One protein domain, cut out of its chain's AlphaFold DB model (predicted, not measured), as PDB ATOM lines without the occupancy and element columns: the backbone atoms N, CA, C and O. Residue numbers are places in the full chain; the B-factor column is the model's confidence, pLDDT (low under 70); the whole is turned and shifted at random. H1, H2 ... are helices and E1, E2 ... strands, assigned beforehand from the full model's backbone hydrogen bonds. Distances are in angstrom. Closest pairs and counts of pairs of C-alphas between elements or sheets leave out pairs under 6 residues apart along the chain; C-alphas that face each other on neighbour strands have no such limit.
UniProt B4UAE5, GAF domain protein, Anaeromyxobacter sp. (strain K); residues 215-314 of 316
ATOM      1  N   ARG A 215     -56.417 -21.738  75.699       81.94
ATOM      2  CA  ARG A 215     -56.956 -20.364  75.751       81.94
ATOM      3  C   ARG A 215     -57.125 -19.846  77.178       81.94
ATOM      4  O   ARG A 215     -56.818 -18.692  77.460       81.94
ATOM      5  N   ARG A 216     -57.595 -20.700  78.094       83.56
ATOM      6  CA  ARG A 216     -57.721 -20.347  79.516       83.56
ATOM      7  C   ARG A 216     -56.359 -20.096  80.166       83.56
ATOM      8  O   ARG A 216     -56.243 -19.181  80.974       83.56
ATOM      9  N   THR A 217     -55.357 -20.903  79.829       82.44
ATOM     10  CA  THR A 217     -53.997 -20.772  80.369       82.44
ATOM     11  C   THR A 217     -53.324 -19.514  79.828       82.44
ATOM     12  O   THR A 217     -52.766 -18.753  80.611       82.44
ATOM     13  N   ASP A 218     -53.452 -19.244  78.528       79.25
ATOM     14  CA  ASP A 218     -52.933 -18.030  77.892       79.25
ATOM     15  C   ASP A 218     -53.548 -16.781  78.545       79.25
ATOM     16  O   ASP A 218     -52.819 -15.903  79.004       79.25
ATOM     17  N   ALA A 219     -54.874 -16.752  78.729       75.56
ATOM     18  CA  ALA A 219     -55.556 -15.665  79.434       75.56
ATOM     19  C   ALA A 219     -55.082 -15.505  80.894       75.56
ATOM     20  O   ALA A 219     -54.936 -14.386  81.386       75.56
ATOM     21  N   GLN A 220     -54.805 -16.608  81.600       71.75
ATOM     22  CA  GLN A 220     -54.270 -16.565  82.966       71.75
ATOM     23  C   GLN A 220     -52.836 -16.026  83.024       71.75
ATOM     24  O   GLN A 220     -52.517 -15.251  83.928       71.75
ATOM     25  N   VAL A 221     -51.970 -16.423  82.086       78.69
ATOM     26  CA  VAL A 221     -50.589 -15.927  81.997       78.69
ATOM     27  C   VAL A 221     -50.589 -14.427  81.734       78.69
ATOM     28  O   VAL A 221     -49.886 -13.689  82.428       78.69
ATOM     29  N   VAL A 222     -51.408 -13.973  80.789       74.06
ATOM     30  CA  VAL A 222     -51.535 -12.555  80.456       74.06
ATOM     31  C   VAL A 222     -52.065 -11.759  81.657       74.06
ATOM     32  O   VAL A 222     -51.407 -10.818  82.101       74.06
ATOM     33  N   HIS A 223     -53.161 -12.202  82.287       71.56
ATOM     34  CA  HIS A 223     -53.711 -11.541  83.476       71.56
ATOM     35  C   HIS A 223     -52.690 -11.434  84.619       71.56
ATOM     36  O   HIS A 223     -52.531 -10.376  85.228       71.56
ATOM     37  N   ARG A 224     -51.950 -12.517  84.891       73.00
ATOM     38  CA  ARG A 224     -50.924 -12.524  85.940       73.00
ATOM     39  C   ARG A 224     -49.768 -11.583  85.606       73.00
ATOM     40  O   ARG A 224     -49.247 -10.927  86.501       73.00
ATOM     41  N   THR A 225     -49.383 -11.497  84.334       74.81
ATOM     42  CA  THR A 225     -48.341 -10.569  83.870       74.81
ATOM     43  C   THR A 225     -48.767  -9.119  84.097       74.81
ATOM     44  O   THR A 225     -48.004  -8.352  84.679       74.81
ATOM     45  N   HIS A 226     -50.014  -8.770  83.768       70.44
ATOM     46  CA  HIS A 226     -50.553  -7.435  84.037       70.44
ATOM     47  C   HIS A 226     -50.590  -7.085  85.529       70.44
ATOM     48  O   HIS A 226     -50.270  -5.954  85.895       70.44
ATOM     49  N   LEU A 227     -50.941  -8.033  86.406       74.19
ATOM     50  CA  LEU A 227     -50.889  -7.804  87.856       74.19
ATOM     51  C   LEU A 227     -49.461  -7.506  88.329       74.19
ATOM     52  O   LEU A 227     -49.253  -6.524  89.041       74.19
ATOM     53  N   TYR A 228     -48.475  -8.288  87.876       73.31
ATOM     54  CA  TYR A 228     -47.071  -8.045  88.211       73.31
ATOM     55  C   TYR A 228     -46.576  -6.676  87.728       73.31
ATOM     56  O   TYR A 228     -45.867  -5.990  88.463       73.31
ATOM     57  N   GLU A 229     -46.936  -6.255  86.513       72.38
ATOM     58  CA  GLU A 229     -46.548  -4.936  86.001       72.38
ATOM     59  C   GLU A 229     -47.188  -3.794  86.800       72.38
ATOM     60  O   GLU A 229     -46.499  -2.829  87.139       72.38
ATOM     61  N   ARG A 230     -48.469  -3.928  87.176       72.88
ATOM     62  CA  ARG A 230     -49.166  -2.944  88.020       72.88
ATOM     63  C   ARG A 230     -48.527  -2.810  89.399       72.88
ATOM     64  O   ARG A 230     -48.294  -1.689  89.847       72.88
ATOM     65  N   GLU A 231     -48.220  -3.924  90.062       78.19
ATOM     66  CA  GLU A 231     -47.560  -3.909  91.376       78.19
ATOM     67  C   GLU A 231     -46.151  -3.314  91.297       78.19
ATOM     68  O   GLU A 231     -45.766  -2.487  92.128       78.19
ATOM     69  N   ARG A 232     -45.386  -3.680  90.260       78.50
ATOM     70  CA  ARG A 232     -44.049  -3.130  90.022       78.50
ATOM     71  C   ARG A 232     -44.091  -1.617  89.810       78.50
ATOM     72  O   ARG A 232     -43.243  -0.918  90.362       78.50
ATOM     73  N   PHE A 233     -45.053  -1.117  89.034       77.56
ATOM     74  CA  PHE A 233     -45.233   0.320  88.826       77.56
ATOM     75  C   PHE A 233     -45.620   1.034  90.122       77.56
ATOM     76  O   PHE A 233     -44.985   2.027  90.468       77.56
ATOM     77  N   ALA A 234     -46.589   0.505  90.878       76.94
ATOM     78  CA  ALA A 234     -47.008   1.092  92.151       76.94
ATOM     79  C   ALA A 234     -45.832   1.234  93.130       76.94
ATOM     80  O   ALA A 234     -45.668   2.274  93.768       76.94
ATOM     81  N   ARG A 235     -44.963   0.217  93.197       81.19
ATOM     82  CA  ARG A 235     -43.750   0.266  94.017       81.19
ATOM     83  C   ARG A 235     -42.734   1.290  93.508       81.19
ATOM     84  O   ARG A 235     -42.244   2.088  94.301       81.19
ATOM     85  N   ALA A 236     -42.429   1.285  92.209       77.50
ATOM     86  CA  ALA A 236     -41.484   2.234  91.614       77.50
ATOM     87  C   ALA A 236     -41.943   3.687  91.803       77.50
ATOM     88  O   ALA A 236     -41.135   4.563  92.102       77.50
ATOM     89  N   ARG A 237     -43.251   3.930  91.680       78.69
ATOM     90  CA  ARG A 237     -43.868   5.221  91.967       78.69
ATOM     91  C   ARG A 237     -43.678   5.615  93.429       78.69
ATOM     92  O   ARG A 237     -43.147   6.688  93.674       78.69
ATOM     93  N   ALA A 238     -44.020   4.754  94.388       80.94
ATOM     94  CA  ALA A 238     -43.853   5.059  95.813       80.94
ATOM     95  C   ALA A 238     -42.388   5.379  96.188       80.94
ATOM     96  O   ALA A 238     -42.121   6.322  96.939       80.94
ATOM     97  N   GLU A 239     -41.425   4.631  95.638       82.00
ATOM     98  CA  GLU A 239     -39.988   4.889  95.822       82.00
ATOM     99  C   GLU A 239     -39.583   6.260  95.247       82.00
ATOM    100  O   GLU A 239     -38.845   7.017  95.880       82.00
ATOM    101  N   ALA A 240     -40.108   6.617  94.075       80.00
ATOM    102  CA  ALA A 240     -39.825   7.885  93.418       80.00
ATOM    103  C   ALA A 240     -40.501   9.092  94.085       80.00
ATOM    104  O   ALA A 240     -39.875  10.142  94.198       80.00
ATOM    105  N   GLU A 241     -41.733   8.945  94.575       78.38
ATOM    106  CA  GLU A 241     -42.421   9.959  95.384       78.38
ATOM    107  C   GLU A 241     -41.638  10.234  96.679       78.38
ATOM    108  O   GLU A 241     -41.410  11.389  97.040       78.38
ATOM    109  N   THR A 242     -41.118   9.183  97.323       80.81
ATOM    110  CA  THR A 242     -40.254   9.308  98.509       80.81
ATOM    111  C   THR A 242     -38.959  10.065  98.188       80.81
ATOM    112  O   THR A 242     -38.572  10.977  98.920       80.81
ATOM    113  N   ALA A 243     -38.294   9.728  97.078       78.12
ATOM    114  CA  ALA A 243     -37.080  10.415  96.637       78.12
ATOM    115  C   ALA A 243     -37.342  11.882  96.250       78.12
ATOM    116  O   ALA A 243     -36.541  12.760  96.570       78.12
ATOM    117  N   ALA A 244     -38.473  12.157  95.596       74.56
ATOM    118  CA  ALA A 244     -38.884  13.502  95.217       74.56
ATOM    119  C   ALA A 244     -39.204  14.372  96.442       74.56
ATOM    120  O   ALA A 244     -38.859  15.550  96.458       74.56
ATOM    121  N   HIS A 245     -39.794  13.799  97.494       73.88
ATOM    122  CA  HIS A 245     -40.041  14.510  98.750       73.88
ATOM    123  C   HIS A 245     -38.736  14.912  99.466       73.88
ATOM    124  O   HIS A 245     -38.652  15.995 100.043       73.88
ATOM    125  N   ALA A 246     -37.692  14.081  99.378       75.31
ATOM    126  CA  ALA A 246     -36.377  14.367  99.958       75.31
ATOM    127  C   ALA A 246     -35.560  15.424  99.180       75.31
ATOM    128  O   ALA A 246     -34.560  15.923  99.701       75.31
ATOM    129  N   ALA A 247     -35.963  15.774  97.953       72.25
ATOM    130  CA  ALA A 247     -35.260  16.710  97.080       72.25
ATOM    131  C   ALA A 247     -36.153  17.925  96.738       72.25
ATOM    132  O   ALA A 247     -37.032  17.821  95.878       72.25
ATOM    133  N   PRO A 248     -35.944  19.102  97.365       63.53
ATOM    134  CA  PRO A 248     -36.714  20.298  97.030       63.53
ATOM    135  C   PRO A 248     -36.521  20.629  95.546       63.53
ATOM    136  O   PRO A 248     -35.387  20.833  95.133       63.53
ATOM    137  N   SER A 249     -37.623  20.692  94.782       69.94
ATOM    138  CA  SER A 249     -37.703  20.909  93.320       69.94
ATOM    139  C   SER A 249     -37.578  19.682  92.401       69.94
ATOM    140  O   SER A 249     -37.257  19.836  91.221       69.94
ATOM    141  N   ALA A 250     -37.850  18.474  92.893       79.31
ATOM    142  CA  ALA A 250     -37.903  17.282  92.050       79.31
ATOM    143  C   ALA A 250     -39.145  17.234  91.131       79.31
ATOM    144  O   ALA A 250     -40.261  17.591  91.522       79.31
ATOM    145  N   PHE A 251     -38.942  16.733  89.911       79.88
ATOM    146  CA  PHE A 251     -39.973  16.479  88.904       79.88
ATOM    147  C   PHE A 251     -40.105  14.977  88.670       79.88
ATOM    148  O   PHE A 251     -39.127  14.310  88.335       79.88
ATOM    149  N   LEU A 252     -41.310  14.444  88.824       81.81
ATOM    150  CA  LEU A 252     -41.644  13.054  88.541       81.81
ATOM    151  C   LEU A 252     -42.247  12.965  87.140       81.81
ATOM    152  O   LEU A 252     -43.152  13.736  86.825       81.81
ATOM    153  N   VAL A 253     -41.768  12.035  86.315       82.62
ATOM    154  CA  VAL A 253     -42.329  11.808  84.977       82.62
ATOM    155  C   VAL A 253     -42.926  10.413  84.886       82.62
ATOM    156  O   VAL A 253     -42.209   9.416  85.005       82.62
ATOM    157  N   GLU A 254     -44.224  10.354  84.615       84.44
ATOM    158  CA  GLU A 254     -44.965   9.133  84.300       84.44
ATOM    159  C   GLU A 254     -45.360   9.143  82.818       84.44
ATOM    160  O   GLU A 254     -45.509  10.198  82.208       84.44
ATOM    161  N   TYR A 255     -45.502   7.972  82.208       80.94
ATOM    162  CA  TYR A 255     -45.987   7.841  80.837       80.94
ATOM    163  C   TYR A 255     -46.825   6.585  80.661       80.94
ATOM    164  O   TYR A 255     -46.717   5.641  81.434       80.94
ATOM    165  N   GLU A 256     -47.665   6.575  79.641       80.94
ATOM    166  CA  GLU A 256     -48.582   5.502  79.304       80.94
ATOM    167  C   GLU A 256     -48.237   4.974  77.908       80.94
ATOM    168  O   GLU A 256     -48.142   5.742  76.951       80.94
ATOM    169  N   GLU A 257     -47.995   3.670  77.801       80.56
ATOM    170  CA  GLU A 257     -47.588   2.990  76.564       80.56
ATOM    171  C   GLU A 257     -48.635   1.935  76.170       80.56
ATOM    172  O   GLU A 257     -49.240   1.310  77.044       80.56
ATOM    173  N   ILE A 258     -48.857   1.713  74.872       74.31
ATOM    174  CA  ILE A 258     -49.769   0.676  74.368       74.31
ATOM    175  C   ILE A 258     -49.207  -0.707  74.722       74.31
ATOM    176  O   ILE A 258     -48.176  -1.128  74.193       74.31
ATOM    177  N   GLY A 259     -49.904  -1.424  75.602       66.44
ATOM    178  CA  GLY A 259     -49.664  -2.830  75.917       66.44
ATOM    179  C   GLY A 259     -50.636  -3.769  75.198       66.44
ATOM    180  O   GLY A 259     -51.589  -3.341  74.550       66.44
ATOM    181  N   VAL A 260     -50.395  -5.076  75.335       61.69
ATOM    182  CA  VAL A 260     -51.144  -6.137  74.632       61.69
ATOM    183  C   VAL A 260     -52.641  -6.156  74.994       61.69
ATOM    184  O   VAL A 260     -53.454  -6.372  74.100       61.69
ATOM    185  N   ASP A 261     -53.014  -5.827  76.240       63.50
ATOM    186  CA  ASP A 261     -54.419  -5.752  76.696       63.50
ATOM    187  C   ASP A 261     -54.879  -4.323  77.058       63.50
ATOM    188  O   ASP A 261     -55.827  -4.134  77.826       63.50
ATOM    189  N   GLY A 262     -54.204  -3.297  76.535       67.44
ATOM    190  CA  GLY A 262     -54.528  -1.896  76.802       67.44
ATOM    191  C   GLY A 262     -53.346  -1.092  77.343       67.44
ATOM    192  O   GLY A 262     -52.217  -1.584  77.391       67.44
ATOM    193  N   PRO A 263     -53.579   0.175  77.702       69.88
ATOM    194  CA  PRO A 263     -52.502   1.081  78.039       69.88
ATOM    195  C   PRO A 263     -51.881   0.767  79.414       69.88
ATOM    196  O   PRO A 263     -52.572   0.403  80.368       69.88
ATOM    197  N   VAL A 264     -50.553   0.876  79.506       73.19
ATOM    198  CA  VAL A 264     -49.761   0.543  80.697       73.19
ATOM    199  C   VAL A 264     -49.001   1.777  81.170       73.19
ATOM    200  O   VAL A 264     -48.139   2.294  80.458       73.19
ATOM    201  N   SER A 265     -49.279   2.220  82.398       77.31
ATOM    202  CA  SER A 265     -48.541   3.309  83.042       77.31
ATOM    203  C   SER A 265     -47.148   2.857  83.489       77.31
ATOM    204  O   SER A 265     -46.963   1.776  84.054       77.31
ATOM    205  N   ARG A 266     -46.149   3.702  83.250       80.81
ATOM    206  CA  ARG A 266     -44.737   3.492  83.560       80.81
ATOM    207  C   ARG A 266     -44.133   4.759  84.137       80.81
ATOM    208  O   ARG A 266     -44.569   5.869  83.849       80.81
ATOM    209  N   LEU A 267     -43.102   4.583  84.956       83.06
ATOM    210  CA  LEU A 267     -42.344   5.689  85.520       83.06
ATOM    211  C   LEU A 267     -41.053   5.865  84.720       83.06
ATOM    212  O   LEU A 267     -40.287   4.913  84.571       83.06
ATOM    213  N   LEU A 268     -40.814   7.071  84.208       83.81
ATOM    214  CA  LEU A 268     -39.571   7.402  83.516       83.81
ATOM    215  C   LEU A 268     -38.448   7.728  84.509       83.81
ATOM    216  O   LEU A 268     -37.305   7.342  84.285       83.81
ATOM    217  N   GLY A 269     -38.777   8.401  85.615       83.44
ATOM    218  CA  GLY A 269     -37.841   8.685  86.701       83.44
ATOM    219  C   GLY A 269     -38.129   9.991  87.437       83.44
ATOM    220  O   GLY A 269     -39.140  10.655  87.193       83.44
ATOM    221  N   VAL A 270     -37.208  10.343  88.337       84.06
ATOM    222  CA  VAL A 270     -37.183  11.618  89.066       84.06
ATOM    223  C   VAL A 270     -36.087  12.501  88.475       84.06
ATOM    224  O   VAL A 270     -34.961  12.050  88.269       84.06
ATOM    225  N   PHE A 271     -36.408  13.763  88.220       83.75
ATOM    226  CA  PHE A 271     -35.543  14.730  87.556       83.75
ATOM    227  C   PHE A 271     -35.357  15.973  88.423       83.75
ATOM    228  O   PHE A 271     -36.256  16.382  89.150       83.75
ATOM    229  N   SER A 272     -34.191  16.607  88.320       82.19
ATOM    230  CA  SER A 272     -33.848  17.809  89.089       82.19
ATOM    231  C   SER A 272     -34.395  19.113  88.495       82.19
ATOM    232  O   SER A 272     -34.307  20.155  89.138       82.19
ATOM    233  N   SER A 273     -34.936  19.087  87.270       83.62
ATOM    234  CA  SER A 273     -35.526  20.258  86.611       83.62
ATOM    235  C   SER A 273     -36.605  19.874  85.591       83.62
ATOM    236  O   SER A 273     -36.556  18.792  84.999       83.62
ATOM    237  N   GLU A 274     -37.538  20.796  85.326       82.75
ATOM    238  CA  GLU A 274     -38.580  20.627  84.303       82.75
ATOM    239  C   GLU A 274     -37.982  20.459  82.899       82.75
ATOM    240  O   GLU A 274     -38.455  19.646  82.107       82.75
ATOM    241  N   ALA A 275     -36.906  21.192  82.591       84.06
ATOM    242  CA  ALA A 275     -36.241  21.121  81.292       84.06
ATOM    243  C   ALA A 275     -35.659  19.723  81.028       84.06
ATOM    244  O   ALA A 275     -35.826  19.178  79.937       84.06
ATOM    245  N   SER A 276     -35.028  19.114  82.038       84.38
ATOM    246  CA  SER A 276     -34.515  17.742  81.951       84.38
ATOM    247  C   SER A 276     -35.643  16.714  81.840       84.38
ATOM    248  O   SER A 276     -35.529  15.783  81.046       84.38
ATOM    249  N   ALA A 277     -36.741  16.906  82.578       84.06
ATOM    250  CA  ALA A 277     -37.928  16.058  82.492       84.06
ATOM    251  C   ALA A 277     -38.546  16.087  81.081       84.06
ATOM    252  O   ALA A 277     -38.749  15.038  80.472       84.06
ATOM    253  N   ARG A 278     -38.767  17.280  80.510       84.81
ATOM    254  CA  ARG A 278     -39.289  17.446  79.141       84.81
ATOM    255  C   ARG A 278     -38.355  16.857  78.088       84.81
ATOM    256  O   ARG A 278     -38.813  16.171  77.179       84.81
ATOM    257  N   ALA A 279     -37.046  17.084  78.214       85.12
ATOM    258  CA  ALA A 279     -36.061  16.511  77.298       85.12
ATOM    259  C   ALA A 279     -36.091  14.974  77.316       85.12
ATOM    260  O   ALA A 279     -36.025  14.350  76.255       85.12
ATOM    261  N   ALA A 280     -36.248  14.373  78.500       84.75
ATOM    262  CA  ALA A 280     -36.369  12.930  78.652       84.75
ATOM    263  C   ALA A 280     -37.661  12.387  78.018       84.75
ATOM    264  O   ALA A 280     -37.595  11.387  77.307       84.75
ATOM    265  N   VAL A 281     -38.803  13.068  78.189       83.94
ATOM    266  CA  VAL A 281     -40.070  12.705  77.520       83.94
ATOM    267  C   VAL A 281     -39.917  12.722  75.995       83.94
ATOM    268  O   VAL A 281     -40.250  11.744  75.337       83.94
ATOM    269  N   HIS A 282     -39.330  13.776  75.422       84.56
ATOM    270  CA  HIS A 282     -39.108  13.862  73.970       84.56
ATOM    271  C   HIS A 282     -38.070  12.864  73.441       84.56
ATOM    272  O   HIS A 282     -38.092  12.480  72.271       84.56
ATOM    273  N   GLN A 283     -37.090  12.476  74.258       85.38
ATOM    274  CA  GLN A 283     -36.159  11.413  73.889       85.38
ATOM    275  C   GLN A 283     -36.851  10.047  73.906       85.38
ATOM    276  O   GLN A 283     -36.602   9.233  73.021       85.38
ATOM    277  N   LEU A 284     -37.717   9.820  74.893       82.19
ATOM    278  CA  LEU A 284     -38.496   8.601  75.037       82.19
ATOM    279  C   LEU A 284     -39.483   8.430  73.872       82.19
ATOM    280  O   LEU A 284     -39.495   7.368  73.260       82.19
ATOM    281  N   ASP A 285     -40.219   9.484  73.518       82.12
ATOM    282  CA  ASP A 285     -41.137   9.534  72.372       82.12
ATOM    283  C   ASP A 285     -40.435   9.179  71.047       82.12
ATOM    284  O   ASP A 285     -40.819   8.251  70.338       82.12
ATOM    285  N   ARG A 286     -39.278   9.801  70.777       82.12
ATOM    286  CA  ARG A 286     -38.459   9.478  69.592       82.12
ATOM    287  C   ARG A 286     -37.927   8.045  69.577       82.12
ATOM    288  O   ARG A 286     -37.659   7.510  68.504       82.12
ATOM    289  N   ALA A 287     -37.709   7.450  70.747       78.50
ATOM    290  CA  ALA A 287     -37.181   6.096  70.872       78.50
ATOM    291  C   ALA A 287     -38.278   5.017  70.867       78.50
ATOM    292  O   ALA A 287     -37.967   3.853  70.609       78.50
ATOM    293  N   ARG A 288     -39.536   5.369  71.168       72.69
ATOM    294  CA  ARG A 288     -40.653   4.427  71.322       72.69
ATOM    295  C   ARG A 288     -41.949   4.984  70.738       72.69
ATOM    296  O   ARG A 288     -42.641   5.766  71.375       72.69
ATOM    297  N   SER A 289     -42.354   4.447  69.592       61.94
ATOM    298  CA  SER A 289     -43.576   4.826  68.864       61.94
ATOM    299  C   SER A 289     -44.892   4.296  69.467       61.94
ATOM    300  O   SER A 289     -45.871   4.142  68.743       61.94
ATOM    301  N   LEU A 290     -44.910   3.915  70.747       69.44
ATOM    302  CA  LEU A 290     -46.057   3.272  71.412       69.44
ATOM    303  C   LEU A 290     -46.578   4.083  72.605       69.44
ATOM    304  O   LEU A 290     -47.435   3.598  73.339       69.44
ATOM    305  N   ILE A 291     -46.058   5.289  72.830       72.62
ATOM    306  CA  ILE A 291     -46.443   6.138  73.959       72.62
ATOM    307  C   ILE A 291     -47.673   6.947  73.571       72.62
ATOM    308  O   ILE A 291     -47.711   7.552  72.509       72.62
ATOM    309  N   ILE A 292     -48.675   6.938  74.440       71.25
ATOM    310  CA  ILE A 292     -49.959   7.606  74.208       71.25
ATOM    311  C   ILE A 292     -50.007   8.919  74.990       71.25
ATOM    312  O   ILE A 292     -50.491   9.935  74.507       71.25
ATOM    313  N   ARG A 293     -49.471   8.919  76.216       79.38
ATOM    314  CA  ARG A 293     -49.533  10.064  77.129       79.38
ATOM    315  C   ARG A 293     -48.312  10.092  78.032       79.38
ATOM    316  O   ARG A 293     -47.824   9.042  78.441       79.38
ATOM    317  N   ALA A 294     -47.845  11.275  78.399       82.25
ATOM    318  CA  ALA A 294     -46.899  11.469  79.491       82.25
ATOM    319  C   ALA A 294     -47.422  12.532  80.455       82.25
ATOM    320  O   ALA A 294     -48.112  13.455  80.043       82.25
ATOM    321  N   SER A 295     -47.092  12.428  81.735       81.69
ATOM    322  CA  SER A 295     -47.404  13.444  82.735       81.69
ATOM    323  C   SER A 295     -46.143  13.821  83.506       81.69
ATOM    324  O   SER A 295     -45.309  12.980  83.846       81.69
ATOM    325  N   ILE A 296     -45.977  15.118  83.756       81.00
ATOM    326  CA  ILE A 296     -44.868  15.669  84.537       81.00
ATOM    327  C   ILE A 296     -45.453  16.315  85.790       81.00
ATOM    328  O   ILE A 296     -46.217  17.274  85.694       81.00
ATOM    329  N   SER A 297     -45.082  15.810  86.966       80.56
ATOM    330  CA  SER A 297     -45.575  16.273  88.268       80.56
ATOM    331  C   SER A 297     -44.462  16.908  89.105       80.56
ATOM    332  O   SER A 297     -43.401  16.310  89.281       80.56
ATOM    333  N   ALA A 298     -44.702  18.101  89.658       76.31
ATOM    334  CA  ALA A 298     -43.733  18.832  90.486       76.31
ATOM    335  C   ALA A 298     -43.985  18.663  91.999       76.31
ATOM    336  O   ALA A 298     -45.129  18.762  92.457       76.31
ATOM    337  N   TRP A 299     -42.910  18.479  92.778       67.88
ATOM    338  CA  TRP A 299     -42.947  18.200  94.223       67.88
ATOM    339  C   TRP A 299     -42.257  19.290  95.064       67.88
ATOM    340  O   TRP A 299     -41.261  19.886  94.649       67.88
ATOM    341  N   THR A 300     -42.775  19.554  96.272       61.16
ATOM    342  CA  THR A 300     -42.153  20.460  97.262       61.16
ATOM    343  C   THR A 300     -42.192  19.869  98.665       61.16
ATOM    344  O   THR A 300     -43.119  19.128  98.971       61.16
ATOM    345  N   LEU A 301     -41.238  20.268  99.516       55.69
ATOM    346  CA  LEU A 301     -41.011  19.702 100.856       55.69
ATOM    347  C   LEU A 301     -42.263  19.634 101.753       55.69
ATOM    348  O   LEU A 301     -42.410  18.682 102.506       55.69
ATOM    349  N   ASP A 302     -43.178  20.602 101.654       55.91
ATOM    350  CA  ASP A 302     -44.324  20.715 102.576       55.91
ATOM    351  C   ASP A 302     -45.611  20.027 102.082       55.91
ATOM    352  O   ASP A 302     -46.656  20.128 102.726       55.91
ATOM    353  N   ALA A 303     -45.580  19.353 100.927       58.34
ATOM    354  CA  ALA A 303     -46.769  18.766 100.314       58.34
ATOM    355  C   ALA A 303     -46.659  17.239 100.197       58.34
ATOM    356  O   ALA A 303     -45.695  16.707  99.651       58.34
ATOM    357  N   ILE A 304     -47.697  16.541 100.671       55.25
ATOM    358  CA  ILE A 304     -47.857  15.079 100.539       55.25
ATOM    359  C   ILE A 304     -48.258  14.696  99.096       55.25
ATOM    360  O   ILE A 304     -48.097  13.554  98.677       55.25
ATOM    361  N   HIS A 305     -48.756  15.660  98.311       60.69
ATOM    362  CA  HIS A 305     -49.214  15.486  96.930       60.69
ATOM    363  C   HIS A 305     -48.552  16.507  95.987       60.69
ATOM    364  O   HIS A 305     -48.166  17.589  96.445       60.69
ATOM    365  N   PRO A 306     -48.425  16.201  94.680       63.28
ATOM    366  CA  PRO A 306     -47.810  17.108  93.712       63.28
ATOM    367  C   PRO A 306     -48.570  18.437  93.630       63.28
ATOM    368  O   PRO A 306     -49.798  18.470  93.693       63.28
ATOM    369  N   ARG A 307     -47.840  19.547  93.460       64.81
ATOM    370  CA  ARG A 307     -48.445  20.893  93.359       64.81
ATOM    371  C   ARG A 307     -49.138  21.123  92.022       64.81
ATOM    372  O   ARG A 307     -50.174  21.779  91.978       64.81
ATOM    373  N   THR A 308     -48.540  20.601  90.954       68.12
ATOM    374  CA  THR A 308     -48.991  20.786  89.572       68.12
ATOM    375  C   THR A 308     -48.609  19.548  88.769       68.12
ATOM    376  O   THR A 308     -47.467  19.093  88.864       68.12
ATOM    377  N   SER A 309     -49.548  19.023  87.982       74.06
ATOM    378  CA  SER A 309     -49.295  17.997  86.967       74.06
ATOM    379  C   SER A 309     -49.571  18.593  85.594       74.06
ATOM    380  O   SER A 309     -50.608  19.231  85.398       74.06
ATOM    381  N   VAL A 310     -48.640  18.412  84.664       79.06
ATOM    382  CA  VAL A 310     -48.810  18.775  83.256       79.06
ATOM    383  C   VAL A 310     -48.893  17.492  82.455       79.06
ATOM    384  O   VAL A 310     -47.917  16.747  82.382       79.06
ATOM    385  N   ASP A 311     -50.048  17.254  81.849       77.81
ATOM    386  CA  ASP A 311     -50.212  16.197  80.861       77.81
ATOM    387  C   ASP A 311     -49.688  16.652  79.501       77.81
ATOM    388  O   ASP A 311     -49.933  17.772  79.048       77.81
ATOM    389  N   ILE A 312     -48.960  15.756  78.855       77.25
ATOM    390  CA  ILE A 312     -48.427  15.882  77.511       77.25
ATOM    391  C   ILE A 312     -49.057  14.744  76.715       77.25
ATOM    392  O   ILE A 312     -48.748  13.572  76.940       77.25
ATOM    393  N   ASP A 313     -49.974  15.091  75.818       69.56
ATOM    394  CA  ASP A 313     -50.468  14.146  74.823       69.56
ATOM    395  C   ASP A 313     -49.371  13.957  73.771       69.56
ATOM    396  O   ASP A 313     -48.840  14.934  73.235       69.56
ATOM    397  N   LEU A 314     -48.977  12.705  73.566       68.44
ATOM    398  CA  LEU A 314     -47.919  12.311  72.634       68.44
ATOM    399  C   LEU A 314     -48.479  11.440  71.505       68.44
ATOM    400  O   LEU A 314     -47.718  10.867  70.730       68.44
TER     401      LEU A 314
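AT A GLANCE: This is residues 215 to 314 of the 316 residues of the protein "GAF domain protein" of Anaeromyxobacter sp. (strain K) (UniProt B4UAE5). A twisted sheet of four strands is sandwiched between two helices: the long H1 runs along one face, over E2 and E1, and the shorter H2 covers the other face, over E1. Residues 215 to 221 of H1 stick out free at one end of the long axis. The printed part has 100 residues with two named helices and four named strands, in the order H1 E1 E2 H2 E3 E4. The sheet runs E2 E1 E3 E4, all antiparallel, and the class is mixed, helices and strands. The whole is only just compact, close to loose, with a radius of gyration of the C-alphas of 15.1 A, and it is elongated, spanning 50 by 28 by 17 A.

HOW THE PARTS SIT: After H1, residues 215 to 246, come E1, residues 251 to 259, and E2, residues 262 to 271, which form a hairpin. E1 and E2 are antiparallel at 157 degrees, with N 255 and O 266 within hydrogen-bond range at 2.8 A. H1 is on the sheet at a height of 9.3 A and runs along the strands, at 23 degrees to E2 on the local plane. The closest C-alphas of H1 and E2 are those of Phe 233 and Arg 266, 6.2 A apart. H2, residues 274 to 287, is on the opposite face, giving three layers, helices on both faces of a sheet. Its height over the sheet is 8.4 A, and it runs along the strands, at 13 degrees to E1 on the local plane. The closest C-alphas of H2 and E1 are those of Glu 274 and Phe 251, 6.3 A apart. H1 and H2 are apart. E3, residues 291 to 298, is antiparallel to its neighbour E1 at 163 degrees, with N 254 and O 295 at 2.9 A. E2, H2 and E3 form a split strand-helix-strand unit, two strands running the same way with E1 between them in the sheet, and its crossover is right-handed. E4, residues 308 to 313, forms a hairpin with E3, antiparallel at 164 degrees, with N 312 and O 294 at 2.7 A. E2 and E4 are the edge strands. In H1 and H2 every O i to N i+4 pair is within hydrogen-bond range.

IN THESE COORDINATES: H1 begins at C-alpha 215 (-56.956, -20.364, 75.751) and ends at C-alpha 246 (-36.377, 14.367, 99.958), 47.1 A away. E1 is 25.2 A long, E2 27.4 A, H2 19.8 A, E3 21.0 A and E4 16.2 A. E4 ends at C-alpha 313 (-50.468, 14.146, 74.823).

THE WHOLE: The two C-alphas farthest apart are those of Arg 215 and Asp 302, 50.7 A. The printed part has no cut. No link is long; that from E3 to E4, nine residues, is short, and the others are tight. The mean pLDDT of the printed part is 75.9, with 21 residues under 70, among them residues 259 to 263 and 299 to 308.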